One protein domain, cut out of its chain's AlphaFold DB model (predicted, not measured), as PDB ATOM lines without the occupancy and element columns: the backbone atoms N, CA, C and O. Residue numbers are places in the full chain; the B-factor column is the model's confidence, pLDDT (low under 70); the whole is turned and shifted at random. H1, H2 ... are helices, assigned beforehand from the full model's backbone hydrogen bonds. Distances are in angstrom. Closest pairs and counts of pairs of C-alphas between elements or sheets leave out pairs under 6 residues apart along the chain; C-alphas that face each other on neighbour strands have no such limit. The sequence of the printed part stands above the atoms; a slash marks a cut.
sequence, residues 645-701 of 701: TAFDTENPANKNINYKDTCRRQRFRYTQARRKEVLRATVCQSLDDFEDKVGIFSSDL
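Overview. This is residues 645 to 701 of the 701 residues of an uncharacterized protein of Gymnopilus dilepis (UniProt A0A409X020). What shape does the backbone make? It is an open, elongated loop round an empty middle: the short turn H1 lies on one long side, the long helix H2 on the other, and H3 at one end, where the first printed residues come near it. What is it made of? The printed part has 57 residues with three named helices, H1, H2 and H3 along the chain, and no named strand; its class is all helix. How open is it? It is only just loose, close to extended, with a radius of gyration of the C-alphas of 14.9 A and spans of 42 by 27 by 16 A.

Along the chain. Where is the first helix? H1 is residues 652 to 655, beginning with C-alpha 652 at (21.518, -34.814, -5.399). Which helix is longest? H2, residues 664 to 678, is 21.3 A from first to last C-alpha and begins with C-alpha 664 at (23.049, -56.443, -13.438). Where does the last helix end? H3, residues 687 to 698, is 16.8 A long and ends with C-alpha 698 at (12.758, -23.422, -16.985).

Arrangement. Do the helices touch? H1, H2 and H3 are apart from each other, with no C-alpha of one within 8 A of another. What stands free? Residues 647 to 658, of which 652 to 655 belong to H1, and residues 671 to 681, of which 671 to 678 belong to H2. How do the helix backbones run? In H2 every O i to N i+4 pair is within hydrogen-bond range, in H3 6 of 8 are, and H1 is too short for such a pair.

Size, cuts and confidence. How far does it reach? The two C-alphas farthest apart, those of Cys 663 and Asp 688, are 41.9 A apart, while those of Thr 645 and Leu 701, the chain's last residue, are 12.8 A apart. Are there cuts or long links? The printed part has no cut, and the links H1 to H2 and H2 to H3, of 8 residues each, are short. Where is confidence low? The model's mean pLDDT of the printed part is 71.2, with residues 645 to 647, 649, 653 to 662 and 695 to 701 under 70.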
ATOM      1  N   THR A 645      21.293 -24.364 -19.124       68.12
ATOM      2  CA  THR A 645      20.570 -25.599 -18.792       68.12
ATOM      3  C   THR A 645      20.116 -25.594 -17.335       68.12
ATOM      4  O   THR A 645      20.919 -25.266 -16.465       68.12
ATOM      5  N   ALA A 646      18.921 -26.111 -17.036       67.69
ATOM      6  CA  ALA A 646      18.454 -26.378 -15.663       67.69
ATOM      7  C   ALA A 646      19.213 -27.526 -14.938       67.69
ATOM      8  O   ALA A 646      18.764 -28.049 -13.918       67.69
ATOM      9  N   PHE A 647      20.360 -27.963 -15.472       65.31
ATOM     10  CA  PHE A 647      21.208 -28.986 -14.867       65.31
ATOM     11  C   PHE A 647      22.051 -28.379 -13.743       65.31
ATOM     12  O   PHE A 647      23.172 -27.923 -13.956       65.31
ATOM     13  N   ASP A 648      21.506 -28.398 -12.532       74.69
ATOM     14  CA  ASP A 648      22.266 -28.086 -11.327       74.69
ATOM     15  C   ASP A 648      23.173 -29.270 -10.942       74.69
ATOM     16  O   ASP A 648      22.696 -30.374 -10.657       74.69
ATOM     17  N   THR A 649      24.488 -29.044 -10.924       64.25
ATOM     18  CA  THR A 649      25.475 -30.024 -10.452       64.25
ATOM     19  C   THR A 649      25.354 -30.312  -8.964       64.25
ATOM     20  O   THR A 649      25.735 -31.407  -8.550       64.25
ATOM     21  N   GLU A 650      24.835 -29.373  -8.166       76.69
ATOM     22  CA  GLU A 650      24.668 -29.526  -6.721       76.69
ATOM     23  C   GLU A 650      23.477 -30.412  -6.343       76.69
ATOM     24  O   GLU A 650      23.541 -31.123  -5.333       76.69
ATOM     25  N   ASN A 651      22.458 -30.476  -7.202       74.94
ATOM     26  CA  ASN A 651      21.268 -31.293  -7.015       74.94
ATOM     27  C   ASN A 651      21.612 -32.792  -6.818       74.94
ATOM     28  O   ASN A 651      22.214 -33.428  -7.697       74.94
ATOM     29  N   PRO A 652      21.189 -33.421  -5.701       72.88
ATOM     30  CA  PRO A 652      21.518 -34.814  -5.399       72.88
ATOM     31  C   PRO A 652      20.971 -35.823  -6.423       72.88
ATOM     32  O   PRO A 652      21.533 -36.915  -6.543       72.88
ATOM     33  N   ALA A 653      19.933 -35.475  -7.195       66.25
ATOM     34  CA  ALA A 653      19.434 -36.307  -8.295       66.25
ATOM     35  C   ALA A 653      20.449 -36.445  -9.448       66.25
ATOM     36  O   ALA A 653      20.476 -37.477 -10.122       66.25
ATOM     37  N   ASN A 654      21.307 -35.437  -9.637       66.31
ATOM     38  CA  ASN A 654      22.332 -35.397 -10.681       66.31
ATOM     39  C   ASN A 654      23.669 -35.988 -10.203       66.31
ATOM     40  O   ASN A 654      24.361 -36.646 -10.981       66.31
ATOM     41  N   LYS A 655      24.008 -35.834  -8.912       66.38
ATOM     42  CA  LYS A 655      25.267 -36.349  -8.333       66.38
ATOM     43  C   LYS A 655      25.378 -37.874  -8.309       66.38
ATOM     44  O   LYS A 655      26.488 -38.394  -8.354       66.38
ATOM     45  N   ASN A 656      24.265 -38.608  -8.227       59.16
ATOM     46  CA  ASN A 656      24.276 -40.071  -8.271       59.16
ATOM     47  C   ASN A 656      22.994 -40.643  -8.888       59.16
ATOM     48  O   ASN A 656      21.928 -40.604  -8.272       59.16
ATOM     49  N   ILE A 657      23.121 -41.343 -10.026       61.88
ATOM     50  CA  ILE A 657      22.112 -42.331 -10.440       61.88
ATOM     51  C   ILE A 657      22.203 -43.500  -9.457       61.88
ATOM     52  O   ILE A 657      22.922 -44.478  -9.681       61.88
ATOM     53  N   ASN A 658      21.488 -43.383  -8.341       56.69
ATOM     54  CA  ASN A 658      21.380 -44.444  -7.358       56.69
ATOM     55  C   ASN A 658      20.540 -45.577  -7.960       56.69
ATOM     56  O   ASN A 658      19.307 -45.570  -7.911       56.69
ATOM     57  N   TYR A 659      21.224 -46.536  -8.589       63.00
ATOM     58  CA  TYR A 659      20.630 -47.780  -9.056       63.00
ATOM     59  C   TYR A 659      20.148 -48.574  -7.834       63.00
ATOM     60  O   TYR A 659      20.867 -49.440  -7.340       63.00
ATOM     61  N   LYS A 660      18.916 -48.299  -7.380       61.00
ATOM     62  CA  LYS A 660      18.231 -49.042  -6.303       61.00
ATOM     63  C   LYS A 660      18.233 -50.560  -6.550       61.00
ATOM     64  O   LYS A 660      18.166 -51.345  -5.612       61.00
ATOM     65  N   ASP A 661      18.348 -50.955  -7.815       61.59
ATOM     66  CA  ASP A 661      18.433 -52.333  -8.276       61.59
ATOM     67  C   ASP A 661      19.868 -52.895  -8.235       61.59
ATOM     68  O   ASP A 661      20.721 -52.592  -9.085       61.59
ATOM     69  N   THR A 662      20.114 -53.811  -7.297       67.19
ATOM     70  CA  THR A 662      21.401 -54.506  -7.132       67.19
ATOM     71  C   THR A 662      21.790 -55.339  -8.362       67.19
ATOM     72  O   THR A 662      22.969 -55.381  -8.748       67.19
ATOM     73  N   CYS A 663      20.830 -55.972  -9.051       80.19
ATOM     74  CA  CYS A 663      21.150 -56.932 -10.107       80.19
ATOM     75  C   CYS A 663      21.558 -56.278 -11.447       80.19
ATOM     76  O   CYS A 663      21.009 -55.277 -11.921       80.19
ATOM     77  N   ARG A 664      22.526 -56.900 -12.133       79.06
ATOM     78  CA  ARG A 664      23.049 -56.443 -13.438       79.06
ATOM     79  C   ARG A 664      21.970 -56.375 -14.533       79.06
ATOM     80  O   ARG A 664      22.062 -55.543 -15.435       79.06
ATOM     81  N   ARG A 665      20.954 -57.246 -14.466       77.62
ATOM     82  CA  ARG A 665      19.874 -57.355 -15.465       77.62
ATOM     83  C   ARG A 665      18.903 -56.173 -15.397       77.62
ATOM     84  O   ARG A 665      18.482 -55.682 -16.442       77.62
ATOM     85  N   GLN A 666      18.588 -55.699 -14.194       77.88
ATOM     86  CA  GLN A 666      17.780 -54.499 -13.972       77.88
ATOM     87  C   GLN A 666      18.520 -53.241 -14.427       77.88
ATOM     88  O   GLN A 666      17.975 -52.491 -15.233       77.88
ATOM     89  N   ARG A 667      19.798 -53.075 -14.053       79.06
ATOM     90  CA  ARG A 667      20.637 -51.966 -14.549       79.06
ATOM     91  C   ARG A 667      20.661 -51.892 -16.079       79.06
ATOM     92  O   ARG A 667      20.425 -50.829 -16.641       79.06
ATOM     93  N   PHE A 668      20.828 -53.027 -16.766       79.56
ATOM     94  CA  PHE A 668      20.732 -53.077 -18.232       79.56
ATOM     95  C   PHE A 668      19.344 -52.669 -18.761       79.56
ATOM     96  O   PHE A 668      19.266 -51.918 -19.733       79.56
ATOM     97  N   ARG A 669      18.250 -53.124 -18.131       81.38
ATOM     98  CA  ARG A 669      16.878 -52.721 -18.495       81.38
ATOM     99  C   ARG A 669      16.651 -51.218 -18.306       81.38
ATOM    100  O   ARG A 669      16.124 -50.592 -19.219       81.38
ATOM    101  N   TYR A 670      17.105 -50.641 -17.193       81.81
ATOM    102  CA  TYR A 670      17.028 -49.203 -16.921       81.81
ATOM    103  C   TYR A 670      17.797 -48.386 -17.970       81.81
ATOM    104  O   TYR A 670      17.233 -47.490 -18.593       81.81
ATOM    105  N   THR A 671      19.053 -48.745 -18.262       79.62
ATOM    106  CA  THR A 671      19.838 -48.072 -19.313       79.62
ATOM    107  C   THR A 671      19.181 -48.199 -20.694       79.62
ATOM    108  O   THR A 671      19.221 -47.255 -21.478       79.62
ATOM    109  N   GLN A 672      18.552 -49.337 -21.010       81.69
ATOM    110  CA  GLN A 672      17.800 -49.503 -22.261       81.69
ATOM    111  C   GLN A 672      16.502 -48.682 -22.296       81.69
ATOM    112  O   GLN A 672      16.146 -48.184 -23.361       81.69
ATOM    113  N   ALA A 673      15.812 -48.499 -21.166       81.94
ATOM    114  CA  ALA A 673      14.652 -47.612 -21.073       81.94
ATOM    115  C   ALA A 673      15.056 -46.149 -21.326       81.94
ATOM    116  O   ALA A 673      14.535 -45.536 -22.255       81.94
ATOM    117  N   ARG A 674      16.093 -45.650 -20.637       81.81
ATOM    118  CA  ARG A 674      16.634 -44.297 -20.868       81.81
ATOM    119  C   ARG A 674      17.106 -44.080 -22.311       81.81
ATOM    120  O   ARG A 674      16.847 -43.035 -22.893       81.81
ATOM    121  N   ARG A 675      17.721 -45.083 -22.955       78.31
ATOM    122  CA  ARG A 675      18.055 -45.007 -24.395       78.31
ATOM    123  C   ARG A 675      16.820 -44.893 -25.293       78.31
ATOM    124  O   ARG A 675      16.882 -44.200 -26.299       78.31
ATOM    125  N   LYS A 676      15.708 -45.555 -24.954       82.25
ATOM    126  CA  LYS A 676      14.438 -45.416 -25.691       82.25
ATOM    127  C   LYS A 676      13.783 -44.052 -25.479       82.25
ATOM    128  O   LYS A 676      13.135 -43.574 -26.400       82.25
ATOM    129  N   GLU A 677      13.950 -43.441 -24.308       77.62
ATOM    130  CA  GLU A 677      13.516 -42.063 -24.043       77.62
ATOM    131  C   GLU A 677      14.330 -41.062 -24.871       77.62
ATOM    132  O   GLU A 677      13.741 -40.241 -25.560       77.62
ATOM    133  N   VAL A 678      15.661 -41.202 -24.928       77.19
ATOM    134  CA  VAL A 678      16.518 -40.367 -25.798       77.19
ATOM    135  C   VAL A 678      16.155 -40.521 -27.282       77.19
ATOM    136  O   VAL A 678      16.118 -39.535 -28.003       77.19
ATOM    137  N   LEU A 679      15.802 -41.727 -27.744       73.56
ATOM    138  CA  LEU A 679      15.297 -41.951 -29.111       73.56
ATOM    139  C   LEU A 679      13.894 -41.366 -29.377       73.56
ATOM    140  O   LEU A 679      13.434 -41.406 -30.515       73.56
ATOM    141  N   ARG A 680      13.199 -40.882 -28.340       74.88
ATOM    142  CA  ARG A 680      11.920 -40.160 -28.425       74.88
ATOM    143  C   ARG A 680      12.071 -38.662 -28.154       74.88
ATOM    144  O   ARG A 680      11.089 -37.943 -28.308       74.88
ATOM    145  N   ALA A 681      13.253 -38.200 -27.744       75.31
ATOM    146  CA  ALA A 681      13.525 -36.780 -27.604       75.31
ATOM    147  C   ALA A 681      13.432 -36.114 -28.983       75.31
ATOM    148  O   ALA A 681      13.910 -36.651 -29.986       75.31
ATOM    149  N   THR A 682      12.794 -34.952 -29.030       75.75
ATOM    150  CA  THR A 682      12.660 -34.150 -30.243       75.75
ATOM    151  C   THR A 682      14.030 -33.627 -30.664       75.75
ATOM    152  O   THR A 682      14.653 -32.833 -29.963       75.75
ATOM    153  N   VAL A 683      14.510 -34.072 -31.829       77.38
ATOM    154  CA  VAL A 683      15.693 -33.475 -32.459       77.38
ATOM    155  C   VAL A 683      15.324 -32.049 -32.849       77.38
ATOM    156  O   VAL A 683      14.347 -31.841 -33.570       77.38
ATOM    157  N   CYS A 684      16.065 -31.077 -32.327       81.44
ATOM    158  CA  CYS A 684      15.829 -29.670 -32.622       81.44
ATOM    159  C   CYS A 684      16.421 -29.338 -33.997       81.44
ATOM    160  O   CYS A 684      17.512 -29.809 -34.325       81.44
ATOM    161  N   GLN A 685      15.673 -28.605 -34.821       84.56
ATOM    162  CA  GLN A 685      16.041 -28.352 -36.224       84.56
ATOM    163  C   GLN A 685      16.927 -27.114 -36.393       84.56
ATOM    164  O   GLN A 685      17.695 -27.033 -37.349       84.56
ATOM    165  N   SER A 686      16.851 -26.181 -35.447       83.00
ATOM    166  CA  SER A 686      17.740 -25.031 -35.325       83.00
ATOM    167  C   SER A 686      18.219 -24.890 -33.880       83.00
ATOM    168  O   SER A 686      17.759 -25.596 -32.975       83.00
ATOM    169  N   LEU A 687      19.172 -23.986 -33.663       72.81
ATOM    170  CA  LEU A 687      19.668 -23.680 -32.325       72.81
ATOM    171  C   LEU A 687      18.664 -22.826 -31.533       72.81
ATOM    172  O   LEU A 687      18.533 -23.027 -30.333       72.81
ATOM    173  N   ASP A 688      17.883 -21.975 -32.207       79.44
ATOM    174  CA  ASP A 688      16.780 -21.231 -31.585       79.44
ATOM    175  C   ASP A 688      15.641 -22.187 -31.154       79.44
ATOM    176  O   ASP A 688      15.166 -22.114 -30.028       79.44
ATOM    177  N   ASP A 689      15.303 -23.191 -31.978       80.94
ATOM    178  CA  ASP A 689      14.352 -24.269 -31.634       80.94
ATOM    179  C   ASP A 689      14.828 -25.111 -30.430       80.94
ATOM    180  O   ASP A 689      14.017 -25.640 -29.669       80.94
ATOM    181  N   PHE A 690      16.145 -25.223 -30.224       76.94
ATOM    182  CA  PHE A 690      16.718 -25.840 -29.026       76.94
ATOM    183  C   PHE A 690      16.636 -24.919 -27.801       76.94
ATOM    184  O   PHE A 690      16.284 -25.391 -26.720       76.94
ATOM    185  N   GLU A 691      16.930 -23.626 -27.954       74.38
ATOM    186  CA  GLU A 691      16.822 -22.631 -26.879       74.38
ATOM    187  C   GLU A 691      15.370 -22.491 -26.390       74.38
ATOM    188  O   GLU A 691      15.146 -22.567 -25.181       74.38
ATOM    189  N   ASP A 692      14.380 -22.440 -27.290       77.44
ATOM    190  CA  ASP A 692      12.951 -22.444 -26.943       77.44
ATOM    191  C   ASP A 692      12.554 -23.729 -26.197       77.44
ATOM    192  O   ASP A 692      11.974 -23.684 -25.108       77.44
ATOM    193  N   LYS A 693      12.910 -24.904 -26.736       75.06
ATOM    194  CA  LYS A 693      12.552 -26.200 -26.129       75.06
ATOM    195  C   LYS A 693      13.235 -26.457 -24.789       75.06
ATOM    196  O   LYS A 693      12.662 -27.174 -23.972       75.06
ATOM    197  N   VAL A 694      14.424 -25.907 -24.543       71.56
ATOM    198  CA  VAL A 694      15.090 -25.961 -23.227       71.56
ATOM    199  C   VAL A 694      14.529 -24.892 -22.284       71.56
ATOM    200  O   VAL A 694      14.338 -25.176 -21.101       71.56
ATOM    201  N   GLY A 695      14.204 -23.701 -22.794       62.28
ATOM    202  CA  GLY A 695      13.639 -22.586 -22.033       62.28
ATOM    203  C   GLY A 695      12.260 -22.884 -21.443       62.28
ATOM    204  O   GLY A 695      12.019 -22.555 -20.284       62.28
ATOM    205  N   ILE A 696      11.398 -23.598 -22.178       57.00
ATOM    206  CA  ILE A 696      10.070 -24.037 -21.704       57.00
ATOM    207  C   ILE A 696      10.165 -24.918 -20.439       57.00
ATOM    208  O   ILE A 696       9.290 -24.862 -19.581       57.00
ATOM    209  N   PHE A 697      11.246 -25.684 -20.251       51.44
ATOM    210  CA  PHE A 697      11.459 -26.456 -19.012       51.44
ATOM    211  C   PHE A 697      11.951 -25.615 -17.822       51.44
ATOM    212  O   PHE A 697      12.078 -26.153 -16.723       51.44
ATOM    213  N   SER A 698      12.248 -24.328 -18.020       47.25
ATOM    214  CA  SER A 698      12.758 -23.422 -16.985       47.25
ATOM    215  C   SER A 698      11.714 -22.436 -16.442       47.25
ATOM    216  O   SER A 698      12.055 -21.671 -15.541       47.25
ATOM    217  N   SER A 699      10.489 -22.412 -16.983       45.34
ATOM    218  CA  SER A 699       9.391 -21.549 -16.506       45.34
ATOM    219  C   SER A 699       8.361 -22.265 -15.625       45.34
ATOM    220  O   SER A 699       7.649 -21.600 -14.878       45.34
ATOM    221  N   ASP A 700       8.298 -23.600 -15.700       47.16
ATOM    222  CA  ASP A 700       7.279 -24.438 -15.043       47.16
ATOM    223  C   ASP A 700       7.847 -25.254 -13.851       47.16
ATOM    224  O   ASP A 700       7.277 -26.276 -13.453       47.16
ATOM    225  N   LEU A 701       8.985 -24.817 -13.290       41.59
ATOM    226  CA  LEU A 701       9.694 -25.399 -12.137       41.59
ATOM    227  C   LEU A 701      10.137 -24.308 -11.149       41.59
ATOM    228  O   LEU A 701       9.982 -24.559  -9.933       41.59
TER     229      LEU A 701